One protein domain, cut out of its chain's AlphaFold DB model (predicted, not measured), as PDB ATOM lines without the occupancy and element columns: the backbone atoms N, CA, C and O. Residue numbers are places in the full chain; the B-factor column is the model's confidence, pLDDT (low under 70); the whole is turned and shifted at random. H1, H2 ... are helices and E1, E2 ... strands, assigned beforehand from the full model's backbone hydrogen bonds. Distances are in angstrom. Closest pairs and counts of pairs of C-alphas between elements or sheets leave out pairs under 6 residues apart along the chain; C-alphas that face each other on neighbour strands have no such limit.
ATOM      1  N   TYR A   5     262.491 292.795 279.791       83.06
ATOM      2  CA  TYR A   5     261.366 291.874 279.557       83.06
ATOM      3  C   TYR A   5     260.446 292.355 278.430       83.06
ATOM      4  O   TYR A   5     260.098 291.586 277.536       83.06
ATOM      5  N   GLN A   6     260.079 293.639 278.455       84.12
ATOM      6  CA  GLN A   6     259.235 294.254 277.433       84.12
ATOM      7  C   GLN A   6     259.896 294.237 276.045       84.12
ATOM      8  O   GLN A   6     259.282 293.690 275.126       84.12
ATOM      9  N   PRO A   7     261.133 294.745 275.853       92.38
ATOM     10  CA  PRO A   7     261.768 294.698 274.538       92.38
ATOM     11  C   PRO A   7     262.040 293.266 274.059       92.38
ATOM     12  O   PRO A   7     261.909 293.014 272.863       92.38
ATOM     13  N   ALA A   8     262.340 292.309 274.948       89.81
ATOM     14  CA  ALA A   8     262.510 290.904 274.569       89.81
ATOM     15  C   ALA A   8     261.208 290.278 274.040       89.81
ATOM     16  O   ALA A   8     261.225 289.636 272.991       89.81
ATOM     17  N   ILE A   9     260.074 290.509 274.717       92.62
ATOM     18  CA  ILE A   9     258.759 290.018 274.272       92.62
ATOM     19  C   ILE A   9     258.347 290.679 272.955       92.62
ATOM     20  O   ILE A   9     257.939 289.985 272.027       92.62
ATOM     21  N   ILE A  10     258.462 292.008 272.856       93.62
ATOM     22  CA  ILE A  10     258.089 292.749 271.642       93.62
ATOM     23  C   ILE A  10     258.929 292.268 270.460       93.62
ATOM     24  O   ILE A  10     258.376 291.961 269.406       93.62
ATOM     25  N   ARG A  11     260.249 292.139 270.640       95.06
ATOM     26  CA  ARG A  11     261.148 291.618 269.607       95.06
ATOM     27  C   ARG A  11     260.727 290.225 269.149       95.06
ATOM     28  O   ARG A  11     260.620 290.019 267.947       95.06
ATOM     29  N   GLU A  12     260.496 289.298 270.079       95.81
ATOM     30  CA  GLU A  12     260.106 287.916 269.766       95.81
ATOM     31  C   GLU A  12     258.789 287.856 268.984       95.81
ATOM     32  O   GLU A  12     258.670 287.105 268.022       95.81
ATOM     33  N   LEU A  13     257.809 288.686 269.346       95.94
ATOM     34  CA  LEU A  13     256.559 288.781 268.596       95.94
ATOM     35  C   LEU A  13     256.791 289.346 267.188       95.94
ATOM     36  O   LEU A  13     256.246 288.805 266.233       95.94
ATOM     37  N   LEU A  14     257.618 290.383 267.031       95.50
ATOM     38  CA  LEU A  14     257.895 290.997 265.725       95.50
ATOM     39  C   LEU A  14     258.562 290.034 264.731       95.50
ATOM     40  O   LEU A  14     258.229 290.072 263.552       95.50
ATOM     41  N   ILE A  15     259.475 289.170 265.185       95.56
ATOM     42  CA  ILE A  15     260.169 288.209 264.305       95.56
ATOM     43  C   ILE A  15     259.338 286.949 263.991       95.56
ATOM     44  O   ILE A  15     259.735 286.160 263.137       95.56
ATOM     45  N   HIS A  16     258.195 286.764 264.662       95.12
ATOM     46  CA  HIS A  16     257.291 285.618 264.498       95.12
ATOM     47  C   HIS A  16     255.859 286.060 264.160       95.12
ATOM     48  O   HIS A  16     254.886 285.568 264.733       95.12
ATOM     49  N   ASP A  17     255.728 287.023 263.243       94.31
ATOM     50  CA  ASP A  17     254.448 287.486 262.680       94.31
ATOM     51  C   ASP A  17     253.406 287.914 263.734       94.31
ATOM     52  O   ASP A  17     252.194 287.743 263.578       94.31
ATOM     53  N   GLY A  18     253.881 288.460 264.854       94.38
ATOM     54  CA  GLY A  18     253.065 288.927 265.971       94.38
ATOM     55  C   GLY A  18     252.485 287.816 266.850       94.38
ATOM     56  O   GLY A  18     251.603 288.104 267.663       94.38
ATOM     57  N   ARG A  19     252.915 286.554 266.705       92.75
ATOM     58  CA  ARG A  19     252.286 285.407 267.379       92.75
ATOM     59  C   ARG A  19     253.295 284.492 268.060       92.75
ATOM     60  O   ARG A  19     254.136 283.883 267.416       92.75
ATOM     61  N   ARG A  20     253.113 284.306 269.367       96.31
ATOM     62  CA  ARG A  20     253.776 283.275 270.174       96.31
ATOM     63  C   ARG A  20     252.868 282.809 271.301       96.31
ATOM     64  O   ARG A  20     252.020 283.552 271.794       96.31
ATOM     65  N   THR A  21     253.064 281.577 271.736       93.88
ATOM     66  CA  THR A  21     252.446 281.025 272.940       93.88
ATOM     67  C   THR A  21     253.160 281.519 274.200       93.88
ATOM     68  O   THR A  21     254.321 281.935 274.176       93.88
ATOM     69  N   LYS A  22     252.483 281.408 275.349       89.31
ATOM     70  CA  LYS A  22     253.062 281.734 276.663       89.31
ATOM     71  C   LYS A  22     254.361 280.966 276.936       89.31
ATOM     72  O   LYS A  22     255.298 281.534 277.489       89.31
ATOM     73  N   SER A  23     254.413 279.687 276.564       83.50
ATOM     74  CA  SER A  23     255.584 278.833 276.794       83.50
ATOM     75  C   SER A  23     256.781 279.253 275.947       83.50
ATOM     76  O   SER A  23     257.904 279.224 276.440       83.50
ATOM     77  N   GLU A  24     256.549 279.676 274.702       89.06
ATOM     78  CA  GLU A  24     257.612 280.176 273.822       89.06
ATOM     79  C   GLU A  24     258.184 281.495 274.351       89.06
ATOM     80  O   GLU A  24     259.393 281.606 274.510       89.06
ATOM     81  N   LEU A  25     257.328 282.446 274.743       92.12
ATOM     82  CA  LEU A  25     257.786 283.707 275.338       92.12
ATOM     83  C   LEU A  25     258.554 283.486 276.651       92.12
ATOM     84  O   LEU A  25     259.559 284.149 276.903       92.12
ATOM     85  N   ALA A  26     258.119 282.536 277.484       87.19
ATOM     86  CA  ALA A  26     258.836 282.176 278.704       87.19
ATOM     87  C   ALA A  26     260.227 281.586 278.406       87.19
ATOM     88  O   ALA A  26     261.190 281.927 279.095       87.19
ATOM     89  N   ALA A  27     260.349 280.744 277.374       85.25
ATOM     90  CA  ALA A  27     261.636 280.210 276.931       85.25
ATOM     91  C   ALA A  27     262.565 281.322 276.418       85.25
ATOM     92  O   ALA A  27     263.743 281.336 276.777       85.25
ATOM     93  N   THR A  28     262.036 282.292 275.665       89.69
ATOM     94  CA  THR A  28     262.794 283.473 275.227       89.69
ATOM     95  C   THR A  28     263.347 284.252 276.416       89.69
ATOM     96  O   THR A  28     264.537 284.552 276.451       89.69
ATOM     97  N   LEU A  29     262.518 284.548 277.423       87.50
ATOM     98  CA  LEU A  29     262.960 285.278 278.615       87.50
ATOM     99  C   LEU A  29     264.023 284.513 279.408       87.50
ATOM    100  O   LEU A  29     265.014 285.109 279.823       87.50
ATOM    101  N   ALA A  30     263.853 283.197 279.573       82.12
ATOM    102  CA  ALA A  30     264.857 282.346 280.211       82.12
ATOM    103  C   ALA A  30     266.199 282.371 279.458       82.12
ATOM    104  O   ALA A  30     267.253 282.268 280.079       82.12
ATOM    105  N   GLY A  31     266.160 282.552 278.135       84.06
ATOM    106  CA  GLY A  31     267.340 282.707 277.294       84.06
ATOM    107  C   GLY A  31     268.128 283.998 277.522       84.06
ATOM    108  O   GLY A  31     269.283 284.031 277.127       84.06
ATOM    109  N   TYR A  32     267.560 285.031 278.157       83.88
ATOM    110  CA  TYR A  32     268.259 286.283 278.505       83.88
ATOM    111  C   TYR A  32     268.707 286.350 279.973       83.88
ATOM    112  O   TYR A  32     269.421 287.275 280.360       83.88
ATOM    113  N   ASP A  33     268.293 285.395 280.805       78.81
ATOM    114  CA  ASP A  33     268.687 285.349 282.208       78.81
ATOM    115  C   ASP A  33     270.130 284.834 282.329       78.81
ATOM    116  O   ASP A  33     270.401 283.646 282.147       78.81
ATOM    117  N   VAL A  34     271.060 285.740 282.652       79.69
ATOM    118  CA  VAL A  34     272.502 285.450 282.777       79.69
ATOM    119  C   VAL A  34     272.763 284.294 283.745       79.69
ATOM    120  O   VAL A  34     273.590 283.427 283.473       79.69
ATOM    121  N   SER A  35     272.016 284.212 284.848       63.59
ATOM    122  CA  SER A  35     272.200 283.142 285.834       63.59
ATOM    123  C   SER A  35     271.757 281.777 285.296       63.59
ATOM    124  O   SER A  35     272.364 280.744 285.604       63.59
ATOM    125  N   VAL A  36     270.716 281.762 284.456       69.31
ATOM    126  CA  VAL A  36     270.245 280.562 283.759       69.31
ATOM    127  C   VAL A  36     271.244 280.147 282.679       69.31
ATOM    128  O   VAL A  36     271.554 278.956 282.580       69.31
ATOM    129  N   GLN A  37     271.784 281.103 281.918       82.12
ATOM    130  CA  GLN A  37     272.810 280.856 280.903       82.12
ATOM    131  C   GLN A  37     274.072 280.236 281.516       82.12
ATOM    132  O   GLN A  37     274.436 279.118 281.150       82.12
ATOM    133  N   GLU A  38     274.673 280.877 282.525       77.00
ATOM    134  CA  GLU A  38     275.876 280.378 283.210       77.00
ATOM    135  C   GLU A  38     275.677 278.974 283.806       77.00
ATOM    136  O   GLU A  38     276.596 278.149 283.859       77.00
ATOM    137  N   TYR A  39     274.464 278.679 284.286       70.81
ATOM    138  CA  TYR A  39     274.120 277.346 284.765       70.81
ATOM    139  C   TYR A  39     274.169 276.315 283.633       70.81
ATOM    140  O   TYR A  39     274.806 275.268 283.787       70.81
ATOM    141  N   TYR A  40     273.518 276.589 282.499       77.50
ATOM    142  CA  TYR A  40     273.497 275.651 281.380       77.50
ATOM    143  C   TYR A  40     274.850 275.533 280.677       77.50
ATOM    144  O   TYR A  40     275.188 274.427 280.261       77.50
ATOM    145  N   GLU A  41     275.676 276.579 280.644       84.56
ATOM    146  CA  GLU A  41     277.067 276.489 280.179       84.56
ATOM    147  C   GLU A  41     277.858 275.441 280.972       84.56
ATOM    148  O   GLU A  41     278.482 274.542 280.399       84.56
ATOM    149  N   LYS A  42     277.758 275.469 282.307       73.88
ATOM    150  CA  LYS A  42     278.389 274.457 283.173       73.88
ATOM    151  C   LYS A  42     277.854 273.053 282.888       73.88
ATOM    152  O   LYS A  42     278.629 272.093 282.896       73.88
ATOM    153  N   ILE A  43     276.550 272.910 282.635       73.19
ATOM    154  CA  ILE A  43     275.940 271.619 282.285       73.19
ATOM    155  C   ILE A  43     276.477 271.107 280.950       73.19
ATOM    156  O   ILE A  43     276.943 269.967 280.910       73.19
ATOM    157  N   VAL A  44     276.466 271.941 279.904       84.06
ATOM    158  CA  VAL A  44     276.986 271.635 278.561       84.06
ATOM    159  C   VAL A  44     278.428 271.140 278.645       84.06
ATOM    160  O   VAL A  44     278.756 270.095 278.081       84.06
ATOM    161  N   MET A  45     279.273 271.818 279.424       85.31
ATOM    162  CA  MET A  45     280.686 271.459 279.575       85.31
ATOM    163  C   MET A  45     280.927 270.181 280.382       85.31
ATOM    164  O   MET A  45     281.939 269.503 280.162       85.31
ATOM    165  N   ARG A  46     280.016 269.849 281.303       74.81
ATOM    166  CA  ARG A  46     280.143 268.696 282.199       74.81
ATOM    167  C   ARG A  46     279.628 267.402 281.584       74.81
ATOM    168  O   ARG A  46     280.318 266.398 281.688       74.81
ATOM    169  N   TRP A  47     278.436 267.402 280.985       74.88
ATOM    170  CA  TRP A  47     277.806 266.163 280.511       74.88
ATOM    171  C   TRP A  47     277.759 266.068 278.982       74.88
ATOM    172  O   TRP A  47     278.480 265.217 278.458       74.88
ATOM    173  N   PRO A  48     277.018 266.920 278.235       86.44
ATOM    174  CA  PRO A  48     276.955 266.824 276.776       86.44
ATOM    175  C   PRO A  48     278.325 266.832 276.110       86.44
ATOM    176  O   PRO A  48     278.599 265.945 275.313       86.44
ATOM    177  N   ARG A  49     279.225 267.753 276.479       90.56
ATOM    178  CA  ARG A  49     280.566 267.810 275.884       90.56
ATOM    179  C   ARG A  49     281.327 266.507 276.082       90.56
ATOM    180  O   ARG A  49     281.841 265.967 275.110       90.56
ATOM    181  N   ILE A  50     281.407 266.007 277.316       86.50
ATOM    182  CA  ILE A  50     282.185 264.799 277.629       86.50
ATOM    183  C   ILE A  50     281.601 263.591 276.895       86.50
ATOM    184  O   ILE A  50     282.340 262.862 276.240       86.50
ATOM    185  N   THR A  51     280.283 263.401 276.971       91.44
ATOM    186  CA  THR A  51     279.607 262.255 276.358       91.44
ATOM    187  C   THR A  51     279.687 262.305 274.836       91.44
ATOM    188  O   THR A  51     280.111 261.333 274.219       91.44
ATOM    189  N   LEU A  52     279.340 263.436 274.219       92.81
ATOM    190  CA  LEU A  52     279.339 263.569 272.762       92.81
ATOM    191  C   LEU A  52     280.756 263.515 272.177       92.81
ATOM    192  O   LEU A  52     280.924 262.958 271.098       92.81
ATOM    193  N   SER A  53     281.771 264.019 272.891       91.12
ATOM    194  CA  SER A  53     283.172 263.878 272.457       91.12
ATOM    195  C   SER A  53     283.646 262.429 272.567       91.12
ATOM    196  O   SER A  53     284.312 261.934 271.671       91.12
ATOM    197  N   LYS A  54     283.275 261.714 273.640       91.69
ATOM    198  CA  LYS A  54     283.620 260.292 273.821       91.69
ATOM    199  C   LYS A  54     283.019 259.394 272.734       91.69
ATOM    200  O   LYS A  54     283.573 258.340 272.447       91.69
ATOM    201  N   HIS A  55     281.867 259.781 272.193       92.69
ATOM    202  CA  HIS A  55     281.185 259.066 271.116       92.69
ATOM    203  C   HIS A  55     281.515 259.621 269.723       92.69
ATOM    204  O   HIS A  55     280.795 259.310 268.778       92.69
ATOM    205  N   ASP A  56     282.556 260.452 269.602       92.25
ATOM    206  CA  ASP A  56     283.017 261.033 268.337       92.25
ATOM    207  C   ASP A  56     281.910 261.768 267.554       92.25
ATOM    208  O   ASP A  56     281.914 261.835 266.325       92.25
ATOM    209  N   VAL A  57     280.950 262.362 268.271       93.25
ATOM    210  CA  VAL A  57     279.853 263.136 267.673       93.25
ATOM    211  C   VAL A  57     280.272 264.588 267.474       93.25
ATOM    212  O   VAL A  57     280.000 265.182 266.428       93.25
ATOM    213  N   VAL A  58     280.944 265.174 268.469       94.62
ATOM    214  CA  VAL A  58     281.362 266.582 268.451       94.62
ATOM    215  C   VAL A  58     282.830 266.746 268.813       94.62
ATOM    216  O   VAL A  58     283.370 265.994 269.620       94.62
ATOM    217  N   ASN A  59     283.439 267.795 268.272       93.62
ATOM    218  CA  ASN A  59     284.669 268.385 268.772       93.62
ATOM    219  C   ASN A  59     284.346 269.714 269.470       93.62
ATOM    220  O   ASN A  59     283.439 270.433 269.046       93.62
ATOM    221  N   TYR A  60     285.095 270.044 270.518       92.25
ATOM    222  CA  TYR A  60     285.029 271.338 271.186       92.25
ATOM    223  C   TYR A  60     286.420 271.969 271.210       92.25
ATOM    224  O   TYR A  60     287.315 271.456 271.881       92.25
ATOM    225  N   ASP A  61     286.584 273.083 270.497       89.31
ATOM    226  CA  ASP A  61     287.829 273.852 270.433       89.31
ATOM    227  C   ASP A  61     287.520 275.354 270.451       89.31
ATOM    228  O   ASP A  61     286.501 275.783 269.920       89.31
ATOM    229  N   ARG A  62     288.387 276.157 271.082       85.50
ATOM    230  CA  ARG A  62     288.276 277.631 271.169       85.50
ATOM    231  C   ARG A  62     286.865 278.151 271.493       85.50
ATOM    232  O   ARG A  62     286.407 279.126 270.904       85.50
ATOM    233  N   SER A  63     286.193 277.511 272.445       87.88
ATOM    234  CA  SER A  63     284.828 277.853 272.871       87.88
ATOM    235  C   SER A  63     283.715 277.564 271.856       87.88
ATOM    236  O   SER A  63     282.599 278.048 272.023       87.88
ATOM    237  N   GLU A  64     283.972 276.726 270.855       91.69
ATOM    238  CA  GLU A  64     283.014 276.369 269.812       91.69
ATOM    239  C   GLU A  64     282.814 274.849 269.732       91.69
ATOM    240  O   GLU A  64     283.773 274.076 269.759       91.69
ATOM    241  N   PHE A  65     281.557 274.411 269.607       93.44
ATOM    242  CA  PHE A  65     281.204 273.019 269.322       93.44
ATOM    243  C   PHE A  65     281.036 272.811 267.822       93.44
ATOM    244  O   PHE A  65     280.344 273.580 267.156       93.44
ATOM    245  N   ARG A  66     281.601 271.725 267.295       93.38
ATOM    246  CA  ARG A  66     281.456 271.333 265.890       93.38
ATOM    247  C   ARG A  66     281.089 269.864 265.802       93.38
ATOM    248  O   ARG A  66     281.712 269.045 266.469       93.38
ATOM    249  N   LEU A  67     280.106 269.517 264.972       94.00
ATOM    250  CA  LEU A  67     279.859 268.117 264.625       94.00
ATOM    251  C   LEU A  67     281.066 267.579 263.853       94.00
ATOM    252  O   LEU A  67     281.516 268.213 262.900       94.00
ATOM    253  N   LEU A  68     281.579 266.419 264.261       90.19
ATOM    254  CA  LEU A  68     282.682 265.761 263.554       90.19
ATOM    255  C   LEU A  68     282.236 265.259 262.175       90.19
ATOM    256  O   LEU A  68     282.999 265.325 261.214       90.19
ATOM    257  N   LEU A  69     280.978 264.827 262.065       88.25
ATOM    258  CA  LEU A  69     280.338 264.426 260.816       88.25
ATOM    259  C   LEU A  69     279.104 265.296 260.579       88.25
ATOM    260  O   LEU A  69     278.023 265.021 261.097       88.25
ATOM    261  N   TYR A  70     279.269 266.366 259.802       90.00
ATOM    262  CA  TYR A  70     278.158 267.217 259.388       90.00
ATOM    263  C   TYR A  70     277.565 266.714 258.059       90.00
ATOM    264  O   TYR A  70     278.281 266.720 257.051       90.00
ATOM    265  N   PRO A  71     276.286 266.289 258.000       89.81
ATOM    266  CA  PRO A  71     275.698 265.814 256.753       89.81
ATOM    267  C   PRO A  71     275.567 266.954 255.735       89.81
ATOM    268  O   PRO A  71     274.896 267.957 255.985       89.81
ATOM    269  N   VAL A  72     276.209 266.810 254.572       91.19
ATOM    270  CA  VAL A  72     276.139 267.803 253.480       91.19
ATOM    271  C   VAL A  72     274.784 267.749 252.771       91.19
ATOM    272  O   VAL A  72     274.262 268.784 252.354       91.19
ATOM    273  N   ASP A  73     274.185 266.563 252.697       95.38
ATOM    274  CA  ASP A  73     272.856 266.369 252.131       95.38
ATOM    275  C   ASP A  73     271.766 266.955 253.042       95.38
ATOM    276  O   ASP A  73     271.746 266.723 254.254       95.38
ATOM    277  N   GLN A  74     270.864 267.736 252.449       94.25
ATOM    278  CA  GLN A  74     269.801 268.413 253.182       94.25
ATOM    279  C   GLN A  74     268.753 267.440 253.729       94.25
ATOM    280  O   GLN A  74     268.341 267.602 254.874       94.25
ATOM    281  N   ALA A  75     268.368 266.417 252.966       94.19
ATOM    282  CA  ALA A  75     267.364 265.452 253.399       94.19
ATOM    283  C   ALA A  75     267.874 264.619 254.586       94.19
ATOM    284  O   ALA A  75     267.131 264.378 255.537       94.19
ATOM    285  N   ILE A  76     269.163 264.253 254.588       92.75
ATOM    286  CA  ILE A  76     269.798 263.580 255.732       92.75
ATOM    287  C   ILE A  76     269.812 264.492 256.965       92.75
ATOM    288  O   ILE A  76     269.531 264.024 258.068       92.75
ATOM    289  N   ARG A  77     270.105 265.793 256.807       94.75
ATOM    290  CA  ARG A  77     270.026 266.738 257.935       94.75
ATOM    291  C   ARG A  77     268.610 266.854 258.481       94.75
ATOM    292  O   ARG A  77     268.435 266.817 259.693       94.75
ATOM    293  N   GLU A  78     267.617 266.988 257.611       93.88
ATOM    294  CA  GLU A  78     266.213 267.109 258.008       93.88
ATOM    295  C   GLU A  78     265.711 265.847 258.720       93.88
ATOM    296  O   GLU A  78     265.013 265.948 259.726       93.88
ATOM    297  N   GLU A  79     266.099 264.656 258.256       95.06
ATOM    298  CA  GLU A  79     265.806 263.397 258.952       95.06
ATOM    299  C   GLU A  79     266.492 263.338 260.325       95.06
ATOM    300  O   GLU A  79     265.844 263.028 261.322       95.06
ATOM    301  N   ALA A  80     267.777 263.698 260.412       92.56
ATOM    302  CA  ALA A  80     268.500 263.721 261.684       92.56
ATOM    303  C   ALA A  80     267.860 264.689 262.696       92.56
ATOM    304  O   ALA A  80     267.678 264.329 263.859       92.56
ATOM    305  N   VAL A  81     267.460 265.886 262.248       92.88
ATOM    306  CA  VAL A  81     266.726 266.855 263.076       92.88
ATOM    307  C   VAL A  81     265.400 266.262 263.545       92.88
ATOM    308  O   VAL A  81     265.134 266.293 264.745       92.88
ATOM    309  N   ARG A  82     264.615 265.642 262.653       95.19
ATOM    310  CA  ARG A  82     263.344 264.993 263.023       95.19
ATOM    311  C   ARG A  82     263.527 263.909 264.085       95.19
ATOM    312  O   ARG A  82     262.728 263.829 265.018       95.19
ATOM    313  N   ILE A  83     264.585 263.103 263.992       95.25
ATOM    314  CA  ILE A  83     264.906 262.087 265.007       95.25
ATOM    315  C   ILE A  83     265.221 262.747 266.357       95.25
ATOM    316  O   ILE A  83     264.705 262.313 267.391       95.25
ATOM    317  N   CYS A  84     266.030 263.810 266.369       93.31
ATOM    318  CA  CYS A  84     266.331 264.557 267.591       93.31
ATOM    319  C   CYS A  84     265.070 265.185 268.204       93.31
ATOM    320  O   CYS A  84     264.840 265.050 269.405       93.31
ATOM    321  N   GLU A  85     264.233 265.830 267.393       92.50
ATOM    322  CA  GLU A  85     262.976 266.444 267.829       92.50
ATOM    323  C   GLU A  85     262.005 265.416 268.413       92.50
ATOM    324  O   GLU A  85     261.380 265.680 269.444       92.50
ATOM    325  N   ALA A  86     261.913 264.227 267.812       92.38
ATOM    326  CA  ALA A  86     261.097 263.134 268.328       92.38
ATOM    327  C   ALA A  86     261.578 262.675 269.716       92.38
ATOM    328  O   ALA A  86     260.767 262.568 270.638       92.38
ATOM    329  N   GLN A  87     262.890 262.483 269.903       91.62
ATOM    330  CA  GLN A  87     263.456 262.100 271.204       91.62
ATOM    331  C   GLN A  87     263.254 263.181 272.273       91.62
ATOM    332  O   GLN A  87     262.894 262.874 273.413       91.62
ATOM    333  N   ILE A  88     263.451 264.452 271.915       87.44
ATOM    334  CA  ILE A  88     263.216 265.585 272.819       87.44
ATOM    335  C   ILE A  88     261.737 265.642 273.213       87.44
ATOM    336  O   ILE A  88     261.418 265.797 274.393       87.44
ATOM    337  N   SER A  89     260.832 265.481 272.247       84.94
ATOM    338  CA  SER A  89     259.385 265.505 272.476       84.94
ATOM    339  C   SER A  89     258.934 264.369 273.386       84.94
ATOM    340  O   SER A  89     258.163 264.599 274.318       84.94
ATOM    341  N   GLU A  90     259.454 263.160 273.177       87.81
ATOM    342  CA  GLU A  90     259.175 262.017 274.044       87.81
ATOM    343  C   GLU A  90     259.675 262.259 275.475       87.81
ATOM    344  O   GLU A  90     258.945 262.025 276.442       87.81
ATOM    345  N   TRP A  91     260.898 262.775 275.632       82.06
ATOM    346  CA  TRP A  91     261.435 263.127 276.944       82.06
ATOM    347  C   TRP A  91     260.589 264.202 277.639       82.06
ATOM    348  O   TRP A  91     260.245 264.049 278.813       82.06
ATOM    349  N   LEU A  92     260.192 265.257 276.916       74.38
ATOM    350  CA  LEU A  92     259.318 266.314 277.428       74.38
ATOM    351  C   LEU A  92     257.949 265.769 277.840       74.38
ATOM    352  O   LEU A  92     257.424 266.170 278.876       74.38
ATOM    353  N   PHE A  93     257.374 264.858 277.054       74.81
ATOM    354  CA  PHE A  93     256.107 264.209 277.377       74.81
ATOM    355  C   PHE A  93     256.218 263.392 278.667       74.81
ATOM    356  O   PHE A  93     255.448 263.617 279.599       74.81
ATOM    357  N   ARG A  94     257.229 262.518 278.772       73.62
ATOM    358  CA  ARG A  94     257.487 261.724 279.986       73.62
ATOM    359  C   ARG A  94     257.701 262.615 281.206       73.62
ATOM    360  O   ARG A  94     257.172 262.319 282.272       73.62
ATOM    361  N   LYS A  95     258.447 263.712 281.051       67.06
ATOM    362  CA  LYS A  95     258.695 264.671 282.127       67.06
ATOM    363  C   LYS A  95     257.413 265.374 282.572       67.06
ATOM    364  O   LYS A  95     257.155 265.427 283.766       67.06
ATOM    365  N   ARG A  96     256.568 265.830 281.641       62.62
ATOM    366  CA  ARG A  96     255.254 266.412 281.976       62.62
ATOM    367  C   ARG A  96     254.346 265.409 282.677       62.62
ATOM    368  O   ARG A  96     253.637 265.792 283.596       62.62
ATOM    369  N   GLU A  97     254.354 264.145 282.268       57.22
ATOM    370  CA  GLU A  97     253.575 263.097 282.939       57.22
ATOM    371  C   GLU A  97     254.126 262.778 284.339       57.22
ATOM    372  O   GLU A  97     253.346 262.543 285.256       57.22
ATOM    373  N   GLN A  98     255.444 262.848 284.548       55.06
ATOM    374  CA  GLN A  98     256.060 262.749 285.878       55.06
ATOM    375  C   GLN A  98     255.749 263.959 286.769       55.06
ATOM    376  O   GLN A  98     255.471 263.769 287.944       55.06
ATOM    377  N   GLU A  99     255.750 265.174 286.218       48.03
ATOM    378  CA  GLU A  99     255.403 266.411 286.937       48.03
ATOM    379  C   GLU A  99     253.893 266.511 287.233       48.03
ATOM    380  O   GLU A  99     253.490 267.131 288.216       48.03
ATOM    381  N   LYS A 100     253.044 265.895 286.399       46.34
ATOM    382  CA  LYS A 100     251.603 265.722 286.656       46.34
ATOM    383  C   LYS A 100     251.301 264.557 287.589       46.34
ATOM    384  O   LYS A 100     250.238 264.555 288.214       46.34
ATOM    385  N   ALA A 101     252.171 263.548 287.649       45.16
ATOM    386  CA  ALA A 101     252.039 262.495 288.637       45.16
ATOM    387  C   ALA A 101     252.102 263.176 290.011       45.16
ATOM    388  O   ALA A 101     253.017 263.963 290.248       45.16
TER     389      ALA A 101
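This is residues 5 to 101 of the 289 residues of the protein "HNHc domain-containing protein" of Sinorhizobium fredii CCBAU 83666 (UniProt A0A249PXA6). A small hairpin of strands E1 and E2, with the short helix H4 packed on it mainly at E1, makes one end of a loose, open frame whose other end is the pair of helices H1 and H2. H3 bridges the two ends along one side, and the long helix H5 runs back from the hairpin end along another side, touching no other helix, with the middle left empty. The printed part has 97 residues, with five named helices and two named strands in the order H1, H2, H3, H4, E1, E2, H5; the sheet, in the order E1 - E2, is antiparallel and the class is mostly helix. The whole is loose, with a radius of gyration of the C-alphas of 16.9 A and spans of 41 by 36 by 30 A.

Strand E1 is residues 58 to 61, 9.9 A from first to last C-alpha, and E2 is residues 64 to 67, 10.2 A. H4, residues 48 to 54, measures 9.8 A. H3, residues 34 to 46, measures 18.4 A. H2, residues 22 to 30, measures 12.3 A. H1, residues 5 to 15, measures 15.7 A and begins at C-alpha 5, (261.366, 291.874, 279.557). H5, residues 74 to 100, is the longest helix at 38.2 A, from C-alpha 74 at (269.801, 268.413, 253.182) to C-alpha 100 at (251.603, 265.722, 286.656).

E1 and E2 form a hairpin, antiparallel, with 154 degrees between their directions. The C-alphas of Val 58 and Leu 67 face each other at 4.4 A; N 59 and O 66 are within hydrogen-bond range at 2.8 A, as are N 64 and O 61 at 2.9 A. H4 and E1 have 5 pairs of C-alphas within 8 A, the closest those of Leu 52 and Val 58, 5.6 A apart. H4 and E2 are only just apart, their closest C-alphas being 8.4 A from each other. H3 and H4 meet only through their link. H2 and H3 are close but not clearly touching, about perpendicular at 81 degrees, with the C-alphas of Ala 30 and Val 36 closest at 6.7 A. H1 and H2 touch at a steep tilt of 61 degrees and run opposite ways; their closest C-alphas, of Ile 9 and Leu 25, are 6.5 A apart. H5 is apart from H1, H2, H3, H4 and E1. In the five helices each O i to N i+4 pair is within hydrogen-bond range.

The two C-alphas farthest apart are those of Arg 62 and Ala 101, 43.0 A. Residues 33 to 44, of which 34 to 44 belong to H3, stand free, as do residues 72 to 79 and 81 to 101. The printed part has no cut and no long link. The mean pLDDT of the printed part is 85.7; residues 35 to 36 and 95 to 101 are under 70.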